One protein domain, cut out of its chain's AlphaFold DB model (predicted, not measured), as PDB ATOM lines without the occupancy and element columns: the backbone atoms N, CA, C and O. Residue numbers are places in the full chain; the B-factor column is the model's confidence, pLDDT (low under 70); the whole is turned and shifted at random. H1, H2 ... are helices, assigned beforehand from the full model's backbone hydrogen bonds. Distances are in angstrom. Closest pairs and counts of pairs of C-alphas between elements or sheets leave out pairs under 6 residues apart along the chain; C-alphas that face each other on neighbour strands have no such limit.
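Overview. This is residues 6 to 64 of the 194 residues of the protein "Ead domain protein" of Klebsiella pneumoniae (UniProt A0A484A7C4). This domain has little regular structure: two helices, H1 and then H2, form a helical hairpin at one end of a rod, and the long looping link between them makes the other end. Within that link, residues 25 to 26 pair antiparallel with residues 34 to 35. The printed part has 59 residues, of which 22 lie in the two named helices; there is no named strand, and the class is all helix. It is only just loose, close to compact, with a radius of gyration of the C-alphas of 12.8 A and spans of 44 by 18 by 18 A.

Along the chain. H1, residues 6 to 18, begins at C-alpha 6 (135.490, 139.630, 127.966) and is 18.7 A long. H2, residues 54 to 62, is 12.4 A long and ends at C-alpha 62 (137.252, 131.335, 138.996).

Arrangement. H1 and H2 touch, their closest C-alphas being those of Ala 15 and Phe 59, 5.1 A apart. They run opposite ways at a shallow tilt of 27 degrees. In both, every O i to N i+4 pair is within hydrogen-bond range.

Size, cuts and confidence. The C-alphas farthest apart, of Thr 6 and Gly 42, are 44.8 A apart. The printed part has no cut. The link of 35 residues is long. pLDDT is under 70 at residues 28 to 32, 39 to 45 and 49 to 53.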
ATOM      1  N   THR A   6     134.484 140.072 128.935       93.62
ATOM      2  CA  THR A   6     135.490 139.630 127.966       93.62
ATOM      3  C   THR A   6     136.737 139.127 128.681       93.62
ATOM      4  O   THR A   6     137.222 138.034 128.385       93.62
ATOM      5  N   GLU A   7     137.227 139.888 129.660       94.12
ATOM      6  CA  GLU A   7     138.386 139.506 130.473       94.12
ATOM      7  C   GLU A   7     138.082 138.277 131.336       94.12
ATOM      8  O   GLU A   7     138.925 137.383 131.468       94.12
ATOM      9  N   LEU A   8     136.861 138.186 131.877       95.00
ATOM     10  CA  LEU A   8     136.396 137.018 132.618       95.00
ATOM     11  C   LEU A   8     136.365 135.774 131.728       95.00
ATOM     12  O   LEU A   8     136.898 134.738 132.118       95.00
ATOM     13  N   ALA A   9     135.782 135.870 130.530       95.06
ATOM     14  CA  ALA A   9     135.711 134.755 129.590       95.06
ATOM     15  C   ALA A   9     137.107 134.282 129.156       95.06
ATOM     16  O   ALA A   9     137.368 133.079 129.111       95.06
ATOM     17  N   GLN A  10     138.029 135.214 128.888       95.88
ATOM     18  CA  GLN A  10     139.419 134.894 128.549       95.88
ATOM     19  C   GLN A  10     140.160 134.237 129.719       95.88
ATOM     20  O   GLN A  10     140.824 133.215 129.531       95.88
ATOM     21  N   SER A  11     140.012 134.778 130.928       94.88
ATOM     22  CA  SER A  11     140.640 134.231 132.136       94.88
ATOM     23  C   SER A  11     140.103 132.839 132.464       94.88
ATOM     24  O   SER A  11     140.880 131.934 132.772       94.88
ATOM     25  N   LEU A  12     138.785 132.639 132.345       95.31
ATOM     26  CA  LEU A  12     138.137 131.348 132.567       95.31
ATOM     27  C   LEU A  12     138.601 130.317 131.536       95.31
ATOM     28  O   LEU A  12     138.906 129.187 131.908       95.31
ATOM     29  N   LYS A  13     138.726 130.712 130.264       95.56
ATOM     30  CA  LYS A  13     139.267 129.856 129.202       95.56
ATOM     31  C   LYS A  13     140.706 129.429 129.503       95.56
ATOM     32  O   LYS A  13     141.005 128.240 129.461       95.56
ATOM     33  N   ALA A  14     141.574 130.369 129.873       95.25
ATOM     34  CA  ALA A  14     142.967 130.069 130.205       95.25
ATOM     35  C   ALA A  14     143.099 129.163 131.444       95.25
ATOM     36  O   ALA A  14     143.987 128.312 131.502       95.25
ATOM     37  N   ALA A  15     142.228 129.337 132.444       92.81
ATOM     38  CA  ALA A  15     142.178 128.461 133.610       92.81
ATOM     39  C   ALA A  15     141.666 127.056 133.245       92.81
ATOM     40  O   ALA A  15     142.262 126.069 133.670       92.81
ATOM     41  N   ALA A  16     140.630 126.958 132.406       92.56
ATOM     42  CA  ALA A  16     140.088 125.689 131.919       92.56
ATOM     43  C   ALA A  16     141.116 124.885 131.105       92.56
ATOM     44  O   ALA A  16     141.207 123.673 131.260       92.56
ATOM     45  N   GLU A  17     141.930 125.547 130.277       93.88
ATOM     46  CA  GLU A  17     142.992 124.900 129.487       93.88
ATOM     47  C   GLU A  17     144.135 124.340 130.354       93.88
ATOM     48  O   GLU A  17     144.796 123.378 129.962       93.88
ATOM     49  N   LYS A  18     144.377 124.925 131.535       91.00
ATOM     50  CA  LYS A  18     145.370 124.433 132.510       91.00
ATOM     51  C   LYS A  18     144.826 123.328 133.408       91.00
ATOM     52  O   LYS A  18     145.622 122.582 133.983       91.00
ATOM     53  N   ALA A  19     143.509 123.276 133.576       89.25
ATOM     54  CA  ALA A  19     142.833 122.306 134.413       89.25
ATOM     55  C   ALA A  19     142.996 120.883 133.850       89.25
ATOM     56  O   ALA A  19     143.330 120.679 132.680       89.25
ATOM     57  N   THR A  20     142.794 119.876 134.695       87.75
ATOM     58  CA  THR A  20     142.846 118.466 134.309       87.75
ATOM     59  C   THR A  20     141.858 118.205 133.157       87.75
ATOM     60  O   THR A  20     140.659 118.411 133.339       87.75
ATOM     61  N   PRO A  21     142.316 117.751 131.973       86.56
ATOM     62  CA  PRO A  21     141.434 117.564 130.824       86.56
ATOM     63  C   PRO A  21     140.398 116.457 131.025       86.56
ATOM     64  O   PRO A  21     140.626 115.493 131.757       86.56
ATOM     65  N   GLY A  22     139.304 116.544 130.270       85.31
ATOM     66  CA  GLY A  22     138.244 115.538 130.255       85.31
ATOM     67  C   GLY A  22     137.098 115.850 131.214       85.31
ATOM     68  O   GLY A  22     137.046 116.900 131.848       85.31
ATOM     69  N   GLU A  23     136.130 114.940 131.276       84.00
ATOM     70  CA  GLU A  23     134.932 115.136 132.087       84.00
ATOM     71  C   GLU A  23     135.214 114.944 133.574       84.00
ATOM     72  O   GLU A  23     135.696 113.896 134.010       84.00
ATOM     73  N   TRP A  24     134.830 115.940 134.364       86.19
ATOM     74  CA  TRP A  24     134.866 115.872 135.816       86.19
ATOM     75  C   TRP A  24     133.524 115.387 136.340       86.19
ATOM     76  O   TRP A  24     132.467 115.839 135.899       86.19
ATOM     77  N   ARG A  25     133.548 114.449 137.283       81.06
ATOM     78  CA  ARG A  25     132.340 113.787 137.784       81.06
ATOM     79  C   ARG A  25     132.234 113.955 139.286       81.06
ATOM     80  O   ARG A  25     133.237 113.963 139.991       81.06
ATOM     81  N   ARG A  26     131.006 114.052 139.795       79.38
ATOM     82  CA  ARG A  26     130.763 113.982 141.238       79.38
ATOM     83  C   ARG A  26     131.097 112.572 141.725       79.38
ATOM     84  O   ARG A  26     130.553 111.598 141.199       79.38
ATOM     85  N   ALA A  27     131.948 112.466 142.739       72.94
ATOM     86  CA  ALA A  27     132.236 111.204 143.402       72.94
ATOM     87  C   ALA A  27     130.936 110.613 143.969       72.94
ATOM     88  O   ALA A  27     130.108 111.324 144.544       72.94
ATOM     89  N   SER A  28     130.752 109.303 143.807       67.38
ATOM     90  CA  SER A  28     129.601 108.577 144.374       67.38
ATOM     91  C   SER A  28     129.864 108.077 145.802       67.38
ATOM     92  O   SER A  28     129.033 107.389 146.387       67.38
ATOM     93  N   THR A  29     131.025 108.422 146.367       63.81
ATOM     94  CA  THR A  29     131.425 108.111 147.742       63.81
ATOM     95  C   THR A  29     130.857 109.134 148.736       63.81
ATOM     96  O   THR A  29     130.413 110.215 148.353       63.81
ATOM     97  N   GLN A  30     130.894 108.820 150.038       57.62
ATOM     98  CA  GLN A  30     130.393 109.693 151.120       57.62
ATOM     99  C   GLN A  30     131.071 111.077 151.203       57.62
ATOM    100  O   GLN A  30     130.613 111.931 151.957       57.62
ATOM    101  N   PHE A  31     132.144 111.322 150.447       59.50
ATOM    102  CA  PHE A  31     132.992 112.506 150.590       59.50
ATOM    103  C   PHE A  31     132.668 113.662 149.625       59.50
ATOM    104  O   PHE A  31     133.426 114.624 149.596       59.50
ATOM    105  N   ASN A  32     131.561 113.609 148.866       63.31
ATOM    106  CA  ASN A  32     131.083 114.709 147.998       63.31
ATOM    107  C   ASN A  32     132.191 115.375 147.142       63.31
ATOM    108  O   ASN A  32     132.221 116.592 146.975       63.31
ATOM    109  N   GLY A  33     133.125 114.571 146.623       73.00
ATOM    110  CA  GLY A  33     134.282 115.026 145.849       73.00
ATOM    111  C   GLY A  33     134.027 115.179 144.348       73.00
ATOM    112  O   GLY A  33     132.957 114.828 143.850       73.00
ATOM    113  N   ILE A  34     135.042 115.647 143.620       79.12
ATOM    114  CA  ILE A  34     135.083 115.660 142.149       79.12
ATOM    115  C   ILE A  34     136.217 114.736 141.691       79.12
ATOM    116  O   ILE A  34     137.344 114.873 142.169       79.12
ATOM    117  N   THR A  35     135.937 113.807 140.777       76.56
ATOM    118  CA  THR A  35     136.891 112.804 140.278       76.56
ATOM    119  C   THR A  35     136.983 112.794 138.750       76.56
ATOM    120  O   THR A  35     136.019 113.113 138.052       76.56
ATOM    121  N   ALA A  36     138.149 112.401 138.227       78.31
ATOM    122  CA  ALA A  36     138.383 112.173 136.793       78.31
ATOM    123  C   ALA A  36     137.956 110.768 136.334       78.31
ATOM    124  O   ALA A  36     137.806 110.503 135.144       78.31
ATOM    125  N   THR A  37     137.819 109.829 137.275       74.31
ATOM    126  CA  THR A  37     137.560 108.411 136.996       74.31
ATOM    127  C   THR A  37     136.231 107.961 137.600       74.31
ATOM    128  O   THR A  37     135.927 108.369 138.726       74.31
ATOM    129  N   PRO A  38     135.470 107.073 136.930       71.81
ATOM    130  CA  PRO A  38     134.305 106.425 137.528       71.81
ATOM    131  C   PRO A  38     134.656 105.666 138.814       71.81
ATOM    132  O   PRO A  38     135.762 105.133 138.942       71.81
ATOM    133  N   PHE A  39     133.690 105.572 139.731       68.38
ATOM    134  CA  PHE A  39     133.836 104.770 140.946       68.38
ATOM    135  C   PHE A  39     134.051 103.295 140.585       68.38
ATOM    136  O   PHE A  39     133.252 102.705 139.855       68.38
ATOM    137  N   MET A  40     135.107 102.687 141.130       67.38
ATOM    138  CA  MET A  40     135.345 101.246 141.043       67.38
ATOM    139  C   MET A  40     135.758 100.694 142.404       67.38
ATOM    140  O   MET A  40     136.716 101.166 143.017       67.38
ATOM    141  N   LEU A  41     135.045  99.664 142.864       62.66
ATOM    142  CA  LEU A  41     135.285  99.034 144.157       62.66
ATOM    143  C   LEU A  41     136.725  98.491 144.231       62.66
ATOM    144  O   LEU A  41     137.141  97.702 143.386       62.66
ATOM    145  N   GLY A  42     137.490  98.931 145.232       63.25
ATOM    146  CA  GLY A  42     138.882  98.508 145.447       63.25
ATOM    147  C   GLY A  42     139.937  99.241 144.607       63.25
ATOM    148  O   GLY A  42     141.127  98.991 144.795       63.25
ATOM    149  N   ARG A  43     139.550 100.171 143.720       63.16
ATOM    150  CA  ARG A  43     140.487 101.038 142.990       63.16
ATOM    151  C   ARG A  43     140.427 102.461 143.553       63.16
ATOM    152  O   ARG A  43     139.356 102.981 143.844       63.16
ATOM    153  N   LYS A  44     141.591 103.097 143.701       67.56
ATOM    154  CA  LYS A  44     141.689 104.493 144.144       67.56
ATOM    155  C   LYS A  44     141.140 105.421 143.054       67.56
ATOM    156  O   LYS A  44     141.630 105.382 141.927       67.56
ATOM    157  N   GLU A  45     140.136 106.228 143.389       68.69
ATOM    158  CA  GLU A  45     139.629 107.286 142.507       68.69
ATOM    159  C   GLU A  45     140.698 108.373 142.316       68.69
ATOM    160  O   GLU A  45     141.410 108.727 143.262       68.69
ATOM    161  N   VAL A  46     140.808 108.913 141.098       72.19
ATOM    162  CA  VAL A  46     141.634 110.099 140.833       72.19
ATOM    163  C   VAL A  46     140.801 111.330 141.181       72.19
ATOM    164  O   VAL A  46     139.892 111.698 140.436       72.19
ATOM    165  N   MET A  47     141.072 111.914 142.348       72.50
ATOM    166  CA  MET A  47     140.462 113.167 142.798       72.50
ATOM    167  C   MET A  47     140.991 114.331 141.949       72.50
ATOM    168  O   MET A  47     142.171 114.331 141.634       72.50
ATOM    169  N   ILE A  48     140.127 115.280 141.587       71.12
ATOM    170  CA  ILE A  48     140.465 116.482 140.795       71.12
ATOM    171  C   ILE A  48     140.892 117.661 141.680       71.12
ATOM    172  O   ILE A  48     141.638 118.538 141.269       71.12
ATOM    173  N   ALA A  49     140.363 117.725 142.902       64.19
ATOM    174  CA  ALA A  49     140.655 118.787 143.856       64.19
ATOM    175  C   ALA A  49     141.140 118.165 145.169       64.19
ATOM    176  O   ALA A  49     140.424 118.136 146.172       64.19
ATOM    177  N   ALA A  50     142.347 117.597 145.149       59.78
ATOM    178  CA  ALA A  50     143.080 117.249 146.365       59.78
ATOM    179  C   ALA A  50     143.977 118.422 146.806       59.78
ATOM    180  O   ALA A  50     144.307 119.297 146.009       59.78
ATOM    181  N   ALA A  51     144.433 118.427 148.065       56.47
ATOM    182  CA  ALA A  51     145.292 119.486 148.624       56.47
ATOM    183  C   ALA A  51     146.597 119.756 147.828       56.47
ATOM    184  O   ALA A  51     147.262 120.760 148.063       56.47
ATOM    185  N   SER A  52     146.969 118.874 146.895       55.50
ATOM    186  CA  SER A  52     148.155 118.959 146.039       55.50
ATOM    187  C   SER A  52     147.928 119.608 144.662       55.50
ATOM    188  O   SER A  52     148.906 119.911 143.982       55.50
ATOM    189  N   GLU A  53     146.685 119.825 144.219       66.00
ATOM    190  CA  GLU A  53     146.370 120.170 142.819       66.00
ATOM    191  C   GLU A  53     145.858 121.610 142.672       66.00
ATOM    192  O   GLU A  53     144.666 121.892 142.570       66.00
ATOM    193  N   LYS A  54     146.805 122.557 142.641       76.25
ATOM    194  CA  LYS A  54     146.534 124.005 142.590       76.25
ATOM    195  C   LYS A  54     145.747 124.454 141.344       76.25
ATOM    196  O   LYS A  54     144.906 125.338 141.448       76.25
ATOM    197  N   ARG A  55     145.998 123.838 140.182       83.00
ATOM    198  CA  ARG A  55     145.426 124.245 138.879       83.00
ATOM    199  C   ARG A  55     143.904 124.069 138.791       83.00
ATOM    200  O   ARG A  55     143.216 124.928 138.251       83.00
ATOM    201  N   ASP A  56     143.383 122.989 139.367       85.19
ATOM    202  CA  ASP A  56     141.958 122.657 139.310       85.19
ATOM    203  C   ASP A  56     141.171 123.494 140.326       85.19
ATOM    204  O   ASP A  56     140.089 123.994 140.023       85.19
ATOM    205  N   ALA A  57     141.769 123.759 141.493       83.31
ATOM    206  CA  ALA A  57     141.229 124.692 142.478       83.31
ATOM    207  C   ALA A  57     141.151 126.137 141.945       83.31
ATOM    208  O   ALA A  57     140.158 126.819 142.195       83.31
ATOM    209  N   GLU A  58     142.156 126.599 141.191       87.62
ATOM    210  CA  GLU A  58     142.144 127.915 140.533       87.62
ATOM    211  C   GLU A  58     141.001 128.032 139.514       87.62
ATOM    212  O   GLU A  58     140.277 129.030 139.519       87.62
ATOM    213  N   PHE A  59     140.788 127.001 138.687       90.69
ATOM    214  CA  PHE A  59     139.667 126.969 137.748       90.69
ATOM    215  C   PHE A  59     138.312 126.967 138.468       90.69
ATOM    216  O   PHE A  59     137.454 127.781 138.133       90.69
ATOM    217  N   ILE A  60     138.126 126.129 139.494       89.00
ATOM    218  CA  ILE A  60     136.873 126.058 140.267       89.00
ATOM    219  C   ILE A  60     136.575 127.388 140.974       89.00
ATOM    220  O   ILE A  60     135.437 127.855 140.957       89.00
ATOM    221  N   ALA A  61     137.585 128.021 141.578       90.25
ATOM    222  CA  ALA A  61     137.423 129.308 142.252       90.25
ATOM    223  C   ALA A  61     137.043 130.429 141.270       90.25
ATOM    224  O   ALA A  61     136.234 131.302 141.599       90.25
ATOM    225  N   LEU A  62     137.603 130.397 140.057       93.00
ATOM    226  CA  LEU A  62     137.252 131.335 138.996       93.00
ATOM    227  C   LEU A  62     135.863 131.038 138.404       93.00
ATOM    228  O   LEU A  62     135.118 131.974 138.126       93.00
ATOM    229  N   ALA A  63     135.472 129.767 138.298       93.81
ATOM    230  CA  ALA A  63     134.147 129.295 137.883       93.81
ATOM    231  C   ALA A  63     133.091 129.372 139.008       93.81
ATOM    232  O   ALA A  63     132.159 128.567 139.067       93.81
ATOM    233  N   ASN A  64     133.227 130.331 139.925       92.62
ATOM    234  CA  ASN A  64     132.276 130.517 141.015       92.62
ATOM    235  C   ASN A  64     130.878 130.937 140.501       92.62
ATOM    236  O   ASN A  64     130.750 131.435 139.377       92.62
TER     237      ASN A  64